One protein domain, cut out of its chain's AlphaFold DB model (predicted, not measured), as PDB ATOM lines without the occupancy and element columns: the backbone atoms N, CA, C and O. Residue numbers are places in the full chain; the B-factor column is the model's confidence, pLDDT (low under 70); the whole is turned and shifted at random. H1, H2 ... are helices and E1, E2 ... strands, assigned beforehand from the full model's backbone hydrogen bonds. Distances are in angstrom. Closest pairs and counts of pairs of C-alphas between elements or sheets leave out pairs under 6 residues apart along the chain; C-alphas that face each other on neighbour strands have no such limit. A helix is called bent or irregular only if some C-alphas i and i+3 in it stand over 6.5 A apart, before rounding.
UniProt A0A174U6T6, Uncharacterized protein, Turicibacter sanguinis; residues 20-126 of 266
ATOM      1  N   TYR A  20      42.383  37.082  17.368       60.12
ATOM      2  CA  TYR A  20      42.505  38.381  16.744       60.12
ATOM      3  C   TYR A  20      43.678  38.362  15.751       60.12
ATOM      4  O   TYR A  20      44.835  38.206  16.143       60.12
ATOM      5  N   CYS A  21      43.374  38.524  14.463       59.78
ATOM      6  CA  CYS A  21      44.372  38.656  13.401       59.78
ATOM      7  C   CYS A  21      44.332  40.078  12.820       59.78
ATOM      8  O   CYS A  21      43.351  40.405  12.141       59.78
ATOM      9  N   PRO A  22      45.365  40.919  13.011       57.56
ATOM     10  CA  PRO A  22      45.426  42.211  12.339       57.56
ATOM     11  C   PRO A  22      45.544  42.004  10.823       57.56
ATOM     12  O   PRO A  22      46.395  41.247  10.345       57.56
ATOM     13  N   LEU A  23      44.693  42.682  10.053       56.12
ATOM     14  CA  LEU A  23      44.776  42.677   8.594       56.12
ATOM     15  C   LEU A  23      45.792  43.724   8.125       56.12
ATOM     16  O   LEU A  23      45.918  44.810   8.691       56.12
ATOM     17  N   ALA A  24      46.540  43.408   7.067       52.53
ATOM     18  CA  ALA A  24      47.458  44.372   6.478       52.53
ATOM     19  C   ALA A  24      46.660  45.558   5.902       52.53
ATOM     20  O   ALA A  24      45.924  45.392   4.934       52.53
ATOM     21  N   ASN A  25      46.876  46.755   6.461       52.91
ATOM     22  CA  ASN A  25      46.313  48.036   6.003       52.91
ATOM     23  C   ASN A  25      44.821  48.282   6.314       52.91
ATOM     24  O   ASN A  25      44.200  49.084   5.619       52.91
ATOM     25  N   GLN A  26      44.257  47.647   7.344       55.84
ATOM     26  CA  GLN A  26      42.928  47.984   7.878       55.84
ATOM     27  C   GLN A  26      43.015  48.310   9.373       55.84
ATOM     28  O   GLN A  26      43.890  47.784  10.065       55.84
ATOM     29  N   GLU A  27      42.136  49.190   9.856       56.59
ATOM     30  CA  GLU A  27      41.909  49.357  11.295       56.59
ATOM     31  C   GLU A  27      41.181  48.109  11.824       56.59
ATOM     32  O   GLU A  27      40.322  47.552  11.142       56.59
ATOM     33  N   GLY A  28      41.583  47.611  12.997       68.06
ATOM     34  CA  GLY A  28      40.985  46.415  13.597       68.06
ATOM     35  C   GLY A  28      41.581  45.087  13.128       68.06
ATOM     36  O   GLY A  28      42.796  44.951  12.961       68.06
ATOM     37  N   GLY A  29      40.759  44.041  13.054       72.50
ATOM     38  CA  GLY A  29      41.207  42.686  12.721       72.50
ATOM     39  C   GLY A  29      40.083  41.657  12.700       72.50
ATOM     40  O   GLY A  29      38.921  41.977  12.934       72.50
ATOM     41  N   VAL A  30      40.430  40.413  12.379       73.94
ATOM     42  CA  VAL A  30      39.460  39.318  12.243       73.94
ATOM     43  C   VAL A  30      39.358  38.561  13.555       73.94
ATOM     44  O   VAL A  30      40.392  38.186  14.099       73.94
ATOM     45  N   LEU A  31      38.132  38.326  14.016       76.38
ATOM     46  CA  LEU A  31      37.772  37.401  15.086       76.38
ATOM     47  C   LEU A  31      37.222  36.125  14.477       76.38
ATOM     48  O   LEU A  31      36.436  36.174  13.533       76.38
ATOM     49  N   ILE A  32      37.632  34.977  15.001       77.56
ATOM     50  CA  ILE A  32      37.220  33.681  14.463       77.56
ATOM     51  C   ILE A  32      36.762  32.808  15.613       77.56
ATOM     52  O   ILE A  32      37.381  32.822  16.668       77.56
ATOM     53  N   THR A  33      35.688  32.054  15.421       76.75
ATOM     54  CA  THR A  33      35.290  30.972  16.325       76.75
ATOM     55  C   THR A  33      34.863  29.751  15.519       76.75
ATOM     56  O   THR A  33      34.507  29.848  14.346       76.75
ATOM     57  N   ARG A  34      34.922  28.570  16.135       77.38
ATOM     58  CA  ARG A  34      34.560  27.292  15.514       77.38
ATOM     59  C   ARG A  34      33.264  26.773  16.126       77.38
ATOM     60  O   ARG A  34      33.248  26.410  17.299       77.38
ATOM     61  N   ASN A  35      32.206  26.664  15.325       78.94
ATOM     62  CA  ASN A  35      30.921  26.096  15.749       78.94
ATOM     63  C   ASN A  35      30.965  24.557  15.749       78.94
ATOM     64  O   ASN A  35      30.468  23.882  16.660       78.94
ATOM     65  N   SER A  36      31.611  23.971  14.741       77.94
ATOM     66  CA  SER A  36      31.736  22.521  14.571       77.94
ATOM     67  C   SER A  36      33.080  22.156  13.936       77.94
ATOM     68  O   SER A  36      33.793  23.048  13.472       77.94
ATOM     69  N   PRO A  37      33.448  20.862  13.851       77.75
ATOM     70  CA  PRO A  37      34.695  20.453  13.221       77.75
ATOM     71  C   PRO A  37      34.938  21.031  11.820       77.75
ATOM     72  O   PRO A  37      36.088  21.217  11.433       77.75
ATOM     73  N   ILE A  38      33.868  21.363  11.100       86.75
ATOM     74  CA  ILE A  38      33.904  21.855   9.725       86.75
ATOM     75  C   ILE A  38      33.270  23.242   9.558       86.75
ATOM     76  O   ILE A  38      33.219  23.723   8.435       86.75
ATOM     77  N   GLN A  39      32.765  23.881  10.615       88.62
ATOM     78  CA  GLN A  39      32.035  25.151  10.518       88.62
ATOM     79  C   GLN A  39      32.652  26.217  11.419       88.62
ATOM     80  O   GLN A  39      32.868  25.990  12.613       88.62
ATOM     81  N   PHE A  40      32.878  27.392  10.842       88.31
ATOM     82  CA  PHE A  40      33.604  28.501  11.447       88.31
ATOM     83  C   PHE A  40      32.864  29.812  11.225       88.31
ATOM     84  O   PHE A  40      32.215  29.996  10.201       88.31
ATOM     85  N   VAL A  41      32.990  30.732  12.167       88.00
ATOM     86  CA  VAL A  41      32.410  32.071  12.100       88.00
ATOM     87  C   VAL A  41      33.539  33.083  12.145       88.00
ATOM     88  O   VAL A  41      34.437  32.964  12.973       88.00
ATOM     89  N   PHE A  42      33.478  34.062  11.252       87.69
ATOM     90  CA  PHE A  42      34.424  35.153  11.086       87.69
ATOM     91  C   PHE A  42      33.701  36.468  11.364       87.69
ATOM     92  O   PHE A  42      32.643  36.710  10.787       87.69
ATOM     93  N   GLY A  43      34.271  37.317  12.212       84.12
ATOM     94  CA  GLY A  43      33.827  38.686  12.461       84.12
ATOM     95  C   GLY A  43      34.944  39.678  12.152       84.12
ATOM     96  O   GLY A  43      36.100  39.426  12.480       84.12
ATOM     97  N   PHE A  44      34.614  40.801  11.526       80.81
ATOM     98  CA  PHE A  44      35.568  41.853  11.177       80.81
ATOM     99  C   PHE A  44      35.394  43.034  12.120       80.81
ATOM    100  O   PHE A  44      34.355  43.689  12.097       80.81
ATOM    101  N   LEU A  45      36.386  43.286  12.971       75.31
ATOM    102  CA  LEU A  45      36.351  44.403  13.908       75.31
ATOM    103  C   LEU A  45      36.631  45.728  13.202       75.31
ATOM    104  O   LEU A  45      37.559  45.797  12.400       75.31
ATOM    105  N   LYS A  46      35.900  46.780  13.589       74.00
ATOM    106  CA  LYS A  46      36.193  48.163  13.169       74.00
ATOM    107  C   LYS A  46      37.507  48.686  13.740       74.00
ATOM    108  O   LYS A  46      38.205  49.459  13.100       74.00
ATOM    109  N   GLU A  47      37.820  48.284  14.968       68.38
ATOM    110  CA  GLU A  47      38.932  48.821  15.749       68.38
ATOM    111  C   GLU A  47      39.713  47.697  16.433       68.38
ATOM    112  O   GLU A  47      39.253  46.558  16.562       68.38
ATOM    113  N   HIS A  48      40.935  48.007  16.863       66.19
ATOM    114  CA  HIS A  48      41.741  47.071  17.638       66.19
ATOM    115  C   HIS A  48      41.059  46.781  18.990       66.19
ATOM    116  O   HIS A  48      40.579  47.716  19.633       66.19
ATOM    117  N   PRO A  49      41.039  45.520  19.468       61.97
ATOM    118  CA  PRO A  49      40.562  45.220  20.812       61.97
ATOM    119  C   PRO A  49      41.325  46.040  21.859       61.97
ATOM    120  O   PRO A  49      42.536  46.240  21.723       61.97
ATOM    121  N   THR A  50      40.630  46.498  22.904       58.34
ATOM    122  CA  THR A  50      41.234  47.299  23.983       58.34
ATOM    123  C   THR A  50      41.256  46.541  25.312       58.34
ATOM    124  O   THR A  50      40.543  45.555  25.498       58.34
ATOM    125  N   SER A  51      42.093  47.007  26.248       50.50
ATOM    126  CA  SER A  51      42.252  46.403  27.586       50.50
ATOM    127  C   SER A  51      41.080  46.656  28.544       50.50
ATOM    128  O   SER A  51      41.060  46.119  29.652       50.50
ATOM    129  N   THR A  52      40.111  47.475  28.135       52.69
ATOM    130  CA  THR A  52      38.920  47.822  28.918       52.69
ATOM    131  C   THR A  52      37.693  47.250  28.212       52.69
ATOM    132  O   THR A  52      37.636  47.311  26.983       52.69
ATOM    133  N   PRO A  53      36.701  46.711  28.942       54.62
ATOM    134  CA  PRO A  53      35.441  46.298  28.337       54.62
ATOM    135  C   PRO A  53      34.843  47.441  27.520       54.62
ATOM    136  O   PRO A  53      34.859  48.591  27.963       54.62
ATOM    137  N   PHE A  54      34.329  47.129  26.331       57.44
ATOM    138  CA  PHE A  54      33.704  48.128  25.469       57.44
ATOM    139  C   PHE A  54      32.490  48.740  26.194       57.44
ATOM    140  O   PHE A  54      31.560  47.998  26.514       57.44
ATOM    141  N   PRO A  55      32.502  50.057  26.491       50.53
ATOM    142  CA  PRO A  55      31.677  50.623  27.558       50.53
ATOM    143  C   PRO A  55      30.169  50.680  27.281       50.53
ATOM    144  O   PRO A  55      29.431  50.656  28.250       50.53
ATOM    145  N   GLU A  56      29.700  50.731  26.030       51.88
ATOM    146  CA  GLU A  56      28.306  50.465  25.604       51.88
ATOM    147  C   GLU A  56      28.191  50.672  24.077       51.88
ATOM    148  O   GLU A  56      28.998  51.400  23.504       51.88
ATOM    149  N   ASP A  57      27.247  49.970  23.425       49.78
ATOM    150  CA  ASP A  57      26.731  50.108  22.035       49.78
ATOM    151  C   ASP A  57      27.626  50.596  20.879       49.78
ATOM    152  O   ASP A  57      27.146  51.016  19.826       49.78
ATOM    153  N   TYR A  58      28.936  50.415  20.983       54.56
ATOM    154  CA  TYR A  58      29.794  50.460  19.813       54.56
ATOM    155  C   TYR A  58      29.495  49.255  18.921       54.56
ATOM    156  O   TYR A  58      29.530  48.099  19.359       54.56
ATOM    157  N   SER A  59      29.200  49.538  17.654       62.28
ATOM    158  CA  SER A  59      29.189  48.552  16.578       62.28
ATOM    159  C   SER A  59      30.623  48.030  16.427       62.28
ATOM    160  O   SER A  59      31.425  48.575  15.681       62.28
ATOM    161  N   LEU A  60      30.953  47.010  17.225       69.56
ATOM    162  CA  LEU A  60      32.259  46.339  17.272       69.56
ATOM    163  C   LEU A  60      32.702  45.845  15.899       69.56
ATOM    164  O   LEU A  60      33.892  45.836  15.596       69.56
ATOM    165  N   PHE A  61      31.728  45.435  15.091       74.69
ATOM    166  CA  PHE A  61      31.936  44.872  13.771       74.69
ATOM    167  C   PHE A  61      31.649  45.885  12.678       74.69
ATOM    168  O   PHE A  61      30.739  46.702  12.825       74.69
ATOM    169  N   ASP A  62      32.403  45.802  11.586       65.94
ATOM    170  CA  ASP A  62      32.270  46.706  10.447       65.94
ATOM    171  C   ASP A  62      30.882  46.619   9.783       65.94
ATOM    172  O   ASP A  62      30.226  45.578   9.800       65.94
ATOM    173  N   ASP A  63      30.404  47.722   9.215       61.28
ATOM    174  CA  ASP A  63      29.113  47.820   8.515       61.28
ATOM    175  C   ASP A  63      29.418  48.337   7.100       61.28
ATOM    176  O   ASP A  63      30.080  49.372   6.986       61.28
ATOM    177  N   PRO A  64      29.035  47.646   6.000       62.03
ATOM    178  CA  PRO A  64      28.048  46.557   5.866       62.03
ATOM    179  C   PRO A  64      28.569  45.121   5.954       62.03
ATOM    180  O   PRO A  64      27.798  44.176   5.784       62.03
ATOM    181  N   LEU A  65      29.865  44.919   6.183       68.44
ATOM    182  CA  LEU A  65      30.491  43.595   6.175       68.44
ATOM    183  C   LEU A  65      30.956  43.208   7.574       68.44
ATOM    184  O   LEU A  65      32.148  43.159   7.854       68.44
ATOM    185  N   SER A  66      30.000  42.883   8.439       78.75
ATOM    186  CA  SER A  66      30.305  42.531   9.825       78.75
ATOM    187  C   SER A  66      31.035  41.189   9.935       78.75
ATOM    188  O   SER A  66      31.843  41.003  10.843       78.75
ATOM    189  N   GLY A  67      30.795  40.253   9.007       88.25
ATOM    190  CA  GLY A  67      31.385  38.915   9.048       88.25
ATOM    191  C   GLY A  67      30.635  37.868   8.226       88.25
ATOM    192  O   GLY A  67      29.731  38.187   7.448       88.25
ATOM    193  N   PHE A  68      31.015  36.602   8.397       90.44
ATOM    194  CA  PHE A  68      30.386  35.458   7.737       90.44
ATOM    195  C   PHE A  68      30.551  34.160   8.532       90.44
ATOM    196  O   PHE A  68      31.480  33.993   9.315       90.44
ATOM    197  N   GLU A  69      29.676  33.195   8.277       91.81
ATOM    198  CA  GLU A  69      29.871  31.791   8.628       91.81
ATOM    199  C   GLU A  69      30.367  31.029   7.395       91.81
ATOM    200  O   GLU A  69      29.851  31.211   6.293       91.81
ATOM    201  N   TRP A  70      31.366  30.174   7.576       92.88
ATOM    202  CA  TRP A  70      31.909  29.297   6.549       92.88
ATOM    203  C   TRP A  70      31.775  27.838   6.971       92.88
ATOM    204  O   TRP A  70      32.204  27.452   8.061       92.88
ATOM    205  N   THR A  71      31.217  27.017   6.085       92.25
ATOM    206  CA  THR A  71      31.196  25.558   6.231       92.25
ATOM    207  C   THR A  71      32.181  24.934   5.245       92.25
ATOM    208  O   THR A  71      32.144  25.204   4.049       92.25
ATOM    209  N   CYS A  72      33.082  24.084   5.719       90.44
ATOM    210  CA  CYS A  72      34.065  23.442   4.863       90.44
ATOM    211  C   CYS A  72      33.372  22.481   3.882       90.44
ATOM    212  O   CYS A  72      32.707  21.532   4.323       90.44
ATOM    213  N   PRO A  73      33.555  22.668   2.560       90.12
ATOM    214  CA  PRO A  73      32.993  21.763   1.569       90.12
ATOM    215  C   PRO A  73      33.562  20.355   1.756       90.12
ATOM    216  O   PRO A  73      34.740  20.210   2.083       90.12
ATOM    217  N   ILE A  74      32.754  19.325   1.484       89.31
ATOM    218  CA  ILE A  74      33.113  17.904   1.678       89.31
ATOM    219  C   ILE A  74      34.473  17.567   1.052       89.31
ATOM    220  O   ILE A  74      35.315  16.960   1.703       89.31
ATOM    221  N   ALA A  75      34.723  18.042  -0.172       89.25
ATOM    222  CA  ALA A  75      35.964  17.793  -0.909       89.25
ATOM    223  C   ALA A  75      37.241  18.321  -0.223       89.25
ATOM    224  O   ALA A  75      38.337  17.902  -0.581       89.25
ATOM    225  N   TYR A  76      37.114  19.235   0.741       89.81
ATOM    226  CA  TYR A  76      38.234  19.861   1.444       89.81
ATOM    227  C   TYR A  76      38.303  19.484   2.929       89.81
ATOM    228  O   TYR A  76      39.198  19.950   3.628       89.81
ATOM    229  N   GLN A  77      37.398  18.639   3.433       89.25
ATOM    230  CA  GLN A  77      37.364  18.303   4.862       89.25
ATOM    231  C   GLN A  77      38.620  17.549   5.316       89.25
ATOM    232  O   GLN A  77      39.128  17.829   6.396       89.25
ATOM    233  N   GLU A  78      39.182  16.665   4.489       82.62
ATOM    234  CA  GLU A  78      40.447  15.989   4.815       82.62
ATOM    235  C   GLU A  78      41.613  16.983   4.911       82.62
ATOM    236  O   GLU A  78      42.372  16.962   5.877       82.62
ATOM    237  N   ALA A  79      41.712  17.912   3.954       85.12
ATOM    238  CA  ALA A  79      42.728  18.962   3.961       85.12
ATOM    239  C   ALA A  79      42.563  19.913   5.159       85.12
ATOM    240  O   ALA A  79      43.550  20.325   5.772       85.12
ATOM    241  N   LEU A  80      41.317  20.227   5.534       84.19
ATOM    242  CA  LEU A  80      41.009  20.982   6.744       84.19
ATOM    243  C   LEU A  80      41.541  20.253   7.980       84.19
ATOM    244  O   LEU A  80      42.287  20.844   8.756       84.19
ATOM    245  N   LEU A  81      41.174  18.981   8.157       77.31
ATOM    246  CA  LEU A  81      41.563  18.176   9.316       77.31
ATOM    247  C   LEU A  81      43.079  17.954   9.385       77.31
ATOM    248  O   LEU A  81      43.636  17.948  10.479       77.31
ATOM    249  N   ALA A  82      43.755  17.886   8.237       74.50
ATOM    250  CA  ALA A  82      45.212  17.830   8.133       74.50
ATOM    251  C   ALA A  82      45.914  19.187   8.364       74.50
ATOM    252  O   ALA A  82      47.141  19.268   8.284       74.50
ATOM    253  N   GLY A  83      45.168  20.266   8.624       73.69
ATOM    254  CA  GLY A  83      45.718  21.597   8.887       73.69
ATOM    255  C   GLY A  83      46.350  22.258   7.665       73.69
ATOM    256  O   GLY A  83      47.294  23.034   7.799       73.69
ATOM    257  N   GLN A  84      45.853  21.928   6.472       83.50
ATOM    258  CA  GLN A  84      46.333  22.478   5.203       83.50
ATOM    259  C   GLN A  84      45.537  23.704   4.749       83.50
ATOM    260  O   GLN A  84      46.013  24.445   3.897       83.50
ATOM    261  N   ILE A  85      44.340  23.918   5.303       84.75
ATOM    262  CA  ILE A  85      43.517  25.100   5.027       84.75
ATOM    263  C   ILE A  85      43.765  26.135   6.109       84.75
ATOM    264  O   ILE A  85      43.571  25.849   7.293       84.75
ATOM    265  N   THR A  86      44.151  27.338   5.704       81.88
ATOM    266  CA  THR A  86      44.435  28.447   6.609       81.88
ATOM    267  C   THR A  86      43.286  29.446   6.681       81.88
ATOM    268  O   THR A  86      42.425  29.510   5.802       81.88
ATOM    269  N   ILE A  87      43.289  30.271   7.728       78.69
ATOM    270  CA  ILE A  87      42.382  31.418   7.855       78.69
ATOM    271  C   ILE A  87      42.476  32.313   6.614       78.69
ATOM    272  O   ILE A  87      41.454  32.785   6.113       78.69
ATOM    273  N   LYS A  88      43.697  32.541   6.110       78.19
ATOM    274  CA  LYS A  88      43.932  33.389   4.943       78.19
ATOM    275  C   LYS A  88      43.235  32.835   3.715       78.19
ATOM    276  O   LYS A  88      42.604  33.605   3.003       78.19
ATOM    277  N   ASP A  89      43.316  31.527   3.496       86.12
ATOM    278  CA  ASP A  89      42.688  30.887   2.339       86.12
ATOM    279  C   ASP A  89      41.175  31.129   2.332       86.12
ATOM    280  O   ASP A  89      40.598  31.476   1.300       86.12
ATOM    281  N   VAL A  90      40.533  31.008   3.499       87.81
ATOM    282  CA  VAL A  90      39.088  31.228   3.654       87.81
ATOM    283  C   VAL A  90      38.732  32.708   3.478       87.81
ATOM    284  O   VAL A  90      37.798  33.025   2.739       87.81
ATOM    285  N   ALA A  91      39.484  33.612   4.111       81.69
ATOM    286  CA  ALA A  91      39.253  35.053   4.024       81.69
ATOM    287  C   ALA A  91      39.474  35.593   2.598       81.69
ATOM    288  O   ALA A  91      38.629  36.313   2.071       81.69
ATOM    289  N   ASP A  92      40.558  35.191   1.930       83.12
ATOM    290  CA  ASP A  92      40.847  35.574   0.545       83.12
ATOM    291  C   ASP A  92      39.775  35.038  -0.414       83.12
ATOM    292  O   ASP A  92      39.374  35.723  -1.361       83.12
ATOM    293  N   TYR A  93      39.291  33.812  -0.182       86.50
ATOM    294  CA  TYR A  93      38.241  33.234  -1.013       86.50
ATOM    295  C   TYR A  93      36.912  33.980  -0.847       86.50
ATOM    296  O   TYR A  93      36.252  34.270  -1.846       86.50
ATOM    297  N   TRP A  94      36.564  34.381   0.378       86.31
ATOM    298  CA  TRP A  94      35.433  35.269   0.643       86.31
ATOM    299  C   TRP A  94      35.552  36.608  -0.106       86.31
ATOM    300  O   TRP A  94      34.631  36.995  -0.831       86.31
ATOM    301  N   GLU A  95      36.699  37.290  -0.012       81.50
ATOM    302  CA  GLU A  95      36.943  38.552  -0.731       81.50
ATOM    303  C   GLU A  95      36.813  38.392  -2.253       81.50
ATOM    304  O   GLU A  95      36.211  39.226  -2.945       81.50
ATOM    305  N   LYS A  96      37.321  37.277  -2.788       82.88
ATOM    306  CA  LYS A  96      37.201  36.942  -4.207       82.88
ATOM    307  C   LYS A  96      35.740  36.756  -4.624       82.88
ATOM    308  O   LYS A  96      35.346  37.286  -5.661       82.88
ATOM    309  N   LEU A  97      34.933  36.042  -3.835       82.50
ATOM    310  CA  LEU A  97      33.512  35.815  -4.133       82.50
ATOM    311  C   LEU A  97      32.712  37.124  -4.150       82.50
ATOM    312  O   LEU A  97      31.944  37.347  -5.089       82.50
ATOM    313  N   LYS A  98      32.956  38.023  -3.187       76.75
ATOM    314  CA  LYS A  98      32.350  39.367  -3.167       76.75
ATOM    315  C   LYS A  98      32.693  40.168  -4.421       76.75
ATOM    316  O   LYS A  98      31.814  40.766  -5.038       76.75
ATOM    317  N   THR A  99      33.963  40.144  -4.826       77.31
ATOM    318  CA  THR A  99      34.440  40.861  -6.021       77.31
ATOM    319  C   THR A  99      33.795  40.324  -7.300       77.31
ATOM    320  O   THR A  99      33.433  41.091  -8.190       77.31
ATOM    321  N   LEU A 100      33.609  39.004  -7.381       77.69
ATOM    322  CA  LEU A 100      32.983  38.332  -8.518       77.69
ATOM    323  C   LEU A 100      31.448  38.429  -8.527       77.69
ATOM    324  O   LEU A 100      30.837  37.998  -9.501       77.69
ATOM    325  N   ARG A 101      30.828  39.003  -7.481       68.62
ATOM    326  CA  ARG A 101      29.365  39.101  -7.304       68.62
ATOM    327  C   ARG A 101      28.653  37.751  -7.452       68.62
ATOM    328  O   ARG A 101      27.578  37.671  -8.043       68.62
ATOM    329  N   VAL A 102      29.281  36.690  -6.947       70.69
ATOM    330  CA  VAL A 102      28.665  35.360  -6.896       70.69
ATOM    331  C   VAL A 102      27.525  35.392  -5.885       70.69
ATOM    332  O   VAL A 102      27.680  35.962  -4.805       70.69
ATOM    333  N   ASP A 103      26.397  34.776  -6.231       69.88
ATOM    334  CA  ASP A 103      25.293  34.613  -5.293       69.88
ATOM    335  C   ASP A 103      25.721  33.691  -4.146       69.88
ATOM    336  O   ASP A 103      26.036  32.513  -4.344       69.88
ATOM    337  N   LEU A 104      25.788  34.256  -2.943       67.69
ATOM    338  CA  LEU A 104      26.331  33.582  -1.770       67.69
ATOM    339  C   LEU A 104      25.439  32.423  -1.313       67.69
ATOM    340  O   LEU A 104      25.961  31.492  -0.703       67.69
ATOM    341  N   GLU A 105      24.156  32.411  -1.701       61.50
ATOM    342  CA  GLU A 105      23.224  31.301  -1.447       61.50
ATOM    343  C   GLU A 105      23.683  29.971  -2.072       61.50
ATOM    344  O   GLU A 105      23.301  28.899  -1.607       61.50
ATOM    345  N   GLN A 106      24.536  30.021  -3.101       68.94
ATOM    346  CA  GLN A 106      25.091  28.837  -3.770       68.94
ATOM    347  C   GLN A 106      26.491  28.461  -3.268       68.94
ATOM    348  O   GLN A 106      27.146  27.571  -3.816       68.94
ATOM    349  N   THR A 107      26.982  29.155  -2.245       81.88
ATOM    350  CA  THR A 107      28.322  28.957  -1.698       81.88
ATOM    351  C   THR A 107      28.254  28.328  -0.311       81.88
ATOM    352  O   THR A 107      27.193  28.203   0.290       81.88
ATOM    353  N   ASN A 108      29.410  27.945   0.230       88.38
ATOM    354  CA  ASN A 108      29.492  27.499   1.621       88.38
ATOM    355  C   ASN A 108      29.705  28.666   2.604       88.38
ATOM    356  O   ASN A 108      30.157  28.443   3.729       88.38
ATOM    357  N   PHE A 109      29.432  29.898   2.165       90.19
ATOM    358  CA  PHE A 109      29.488  31.100   2.984       90.19
ATOM    359  C   PHE A 109      28.088  31.633   3.232       90.19
ATOM    360  O   PHE A 109      27.298  31.805   2.308       90.19
ATOM    361  N   LYS A 110      27.818  31.976   4.484       90.38
ATOM    362  CA  LYS A 110      26.607  32.666   4.903       90.38
ATOM    363  C   LYS A 110      27.009  34.024   5.488       90.38
ATOM    364  O   LYS A 110      27.632  34.037   6.549       90.38
ATOM    365  N   PRO A 111      26.686  35.154   4.833       88.75
ATOM    366  CA  PRO A 111      26.883  36.479   5.421       88.75
ATOM    367  C   PRO A 111      26.194  36.575   6.781       88.75
ATOM    368  O   PRO A 111      25.090  36.048   6.944       88.75
ATOM    369  N   LEU A 112      26.818  37.266   7.732       88.00
ATOM    370  CA  LEU A 112      26.231  37.502   9.048       88.00
ATOM    371  C   LEU A 112      26.109  38.997   9.327       88.00
ATOM    372  O   LEU A 112      27.038  39.764   9.071       88.00
ATOM    373  N   SER A 113      24.965  39.394   9.881       85.12
ATOM    374  CA  SER A 113      24.763  40.750  10.388       85.12
ATOM    375  C   SER A 113      25.504  40.969  11.710       85.12
ATOM    376  O   SER A 113      25.868  40.018  12.410       85.12
ATOM    377  N   PHE A 114      25.666  42.237  12.091       80.56
ATOM    378  CA  PHE A 114      26.173  42.635  13.406       80.56
ATOM    379  C   PHE A 114      25.458  41.919  14.569       80.56
ATOM    380  O   PHE A 114      26.111  41.413  15.485       80.56
ATOM    381  N   GLU A 115      24.124  41.835  14.525       81.94
ATOM    382  CA  GLU A 115      23.323  41.178  15.567       81.94
ATOM    383  C   GLU A 115      23.642  39.681  15.669       81.94
ATOM    384  O   GLU A 115      23.802  39.147  16.765       81.94
ATOM    385  N   GLN A 116      23.795  39.007  14.525       86.31
ATOM    386  CA  GLN A 116      24.126  37.582  14.485       86.31
ATOM    387  C   GLN A 116      25.540  37.318  15.011       86.31
ATOM    388  O   GLN A 116      25.747  36.369  15.764       86.31
ATOM    389  N   LEU A 117      26.509  38.165  14.661       82.75
ATOM    390  CA  LEU A 117      27.892  38.041  15.130       82.75
ATOM    391  C   LEU A 117      28.042  38.317  16.615       82.75
ATOM    392  O   LEU A 117      28.808  37.624  17.274       82.75
ATOM    393  N   SER A 118      27.280  39.265  17.155       77.81
ATOM    394  CA  SER A 118      27.282  39.552  18.591       77.81
ATOM    395  C   SER A 118      26.847  38.338  19.426       77.81
ATOM    396  O   SER A 118      27.300  38.184  20.555       77.81
ATOM    397  N   GLY A 119      26.028  37.438  18.865       78.94
ATOM    398  CA  GLY A 119      25.686  36.159  19.495       78.94
ATOM    399  C   GLY A 119      26.828  35.135  19.500       78.94
ATOM    400  O   GLY A 119      26.916  34.324  20.419       78.94
ATOM    401  N   TYR A 120      27.714  35.175  18.501       79.50
ATOM    402  CA  TYR A 120      28.902  34.310  18.426       79.50
ATOM    403  C   TYR A 120      30.098  34.866  19.203       79.50
ATOM    404  O   TYR A 120      30.940  34.103  19.673       79.50
ATOM    405  N   PHE A 121      30.165  36.187  19.329       76.38
ATOM    406  CA  PHE A 121      31.261  36.935  19.927       76.38
ATOM    407  C   PHE A 121      30.712  37.902  20.983       76.38
ATOM    408  O   PHE A 121      30.680  39.118  20.757       76.38
ATOM    409  N   PRO A 122      30.241  37.384  22.128       71.25
ATOM    410  CA  PRO A 122      29.712  38.233  23.185       71.25
ATOM    411  C   PRO A 122      30.818  39.163  23.701       71.25
ATOM    412  O   PRO A 122      31.980  38.763  23.825       71.25
ATOM    413  N   LYS A 123      30.468  40.425  23.978       64.56
ATOM    414  CA  LYS A 123      31.430  41.502  24.287       64.56
ATOM    415  C   LYS A 123      32.343  41.148  25.464       64.56
ATOM    416  O   LYS A 123      33.509  41.527  25.481       64.56
ATOM    417  N   GLU A 124      31.830  40.374  26.413       62.97
ATOM    418  CA  GLU A 124      32.524  39.897  27.608       62.97
ATOM    419  C   GLU A 124      33.679  38.938  27.279       62.97
ATOM    420  O   GLU A 124      34.637  38.840  28.046       62.97
ATOM    421  N   GLN A 125      33.605  38.246  26.135       60.16
ATOM    422  CA  GLN A 125      34.661  37.365  25.622       60.16
ATOM    423  C   GLN A 125      35.655  38.102  24.712       60.16
ATOM    424  O   GLN A 125      36.743  37.591  24.463       60.16
ATOM    425  N   LEU A 126      35.308  39.304  24.236       58.69
ATOM    426  CA  LEU A 126      36.167  40.156  23.400       58.69
ATOM    427  C   LEU A 126      37.109  41.055  24.207       58.69
ATOM    428  O   LEU A 126      37.884  41.821  23.631       58.69
TER     429      LEU A 126
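Overview. This is residues 20 to 126 of the 266 residues of an uncharacterized protein of Turicibacter sanguinis (UniProt A0A174U6T6). A twisted antiparallel sheet of five strands makes the core, with H2 crossing one face and the short H3 slanting over the other. H1 sits beyond the sheet at the end where E4 finishes, and the long link of residues 46 to 66 loops out at the opposite end, while residues 98 to 103, of which 98 to 100 belong to H2, stick out. The printed part has 107 residues with three named helices and five named strands, in the order E1 E2 E3 E4 H1 H2 E5 H3, and its class is mixed, helices and strands. The sheet's order is E1 - E2 - E3 - E4 - E5. The whole is compact, with a radius of gyration of the C-alphas of 14.2 A and spans of 44 by 30 by 26 A.

Along the chain. E1, residues 20 to 22, begins with C-alpha 20 at (42.505, 38.381, 16.744) and is 6.5 A long. E2, residues 29 to 36, is 22.4 A long, and E3, residues 39 to 45, is 20.0 A. E4, residues 67 to 71, is 13.7 A. H1, residues 74 to 81, is 11.4 A and irregular, with C-alphas 75 and 78 7.5 A apart. H2, residues 87 to 100, is 20.1 A and begins at C-alpha 87 (42.382, 31.418, 7.855). E5, residues 109 to 112, is 9.4 A. H3, residues 114 to 120, is 10.1 A and ends at C-alpha 120 (28.902, 34.310, 18.426).

Arrangement. E1 to E4 form a meander, each strand the antiparallel neighbour of the one before. N 21 and O 30 are 3.0 A apart in the hairpin E1 and E2, N 33 and O 41 2.9 A in E2 and E3, and N 42 and O 68 2.8 A in E3 and E4. E5, an edge strand like E1, is antiparallel to E4, with N 69 and O 110 2.8 A apart. The sheet is only just strongly twisted, its C-alphas lying up to 4.2 A off the best plane. H2 is on the sheet at a height of 9.7 A and runs across the strands, at 74 degrees to E3 on the local plane; the closest C-alphas of H2 and E5, those of Trp 94 and Phe 109, are 7.6 A apart. H3 is on the opposite face at a height of 8.6 A, slantwise to the strands at 51 degrees to E3 on the local plane; the closest C-alphas of H3 and E3, those of Leu 117 and Gly 43, are 6.5 A apart. H1 is not on the sheet and is apart from H2 and H3. Every O i to N i+4 pair is within hydrogen-bond range in H2, against 2 of 4 in H1 and 1 of 3 in H3, where 3 of 4 O i to N i+3 pairs are within range.

Size, cuts and confidence. The two C-alphas farthest apart, those of Pro 55 and Ala 75, are 43.7 A apart. The printed part has no cut, and the link E3 to E4 is long, with 21 residues. The mean pLDDT of the printed part is 75.1, and 36 residues are under 70, among them residues 20 to 28 and 47 to 60.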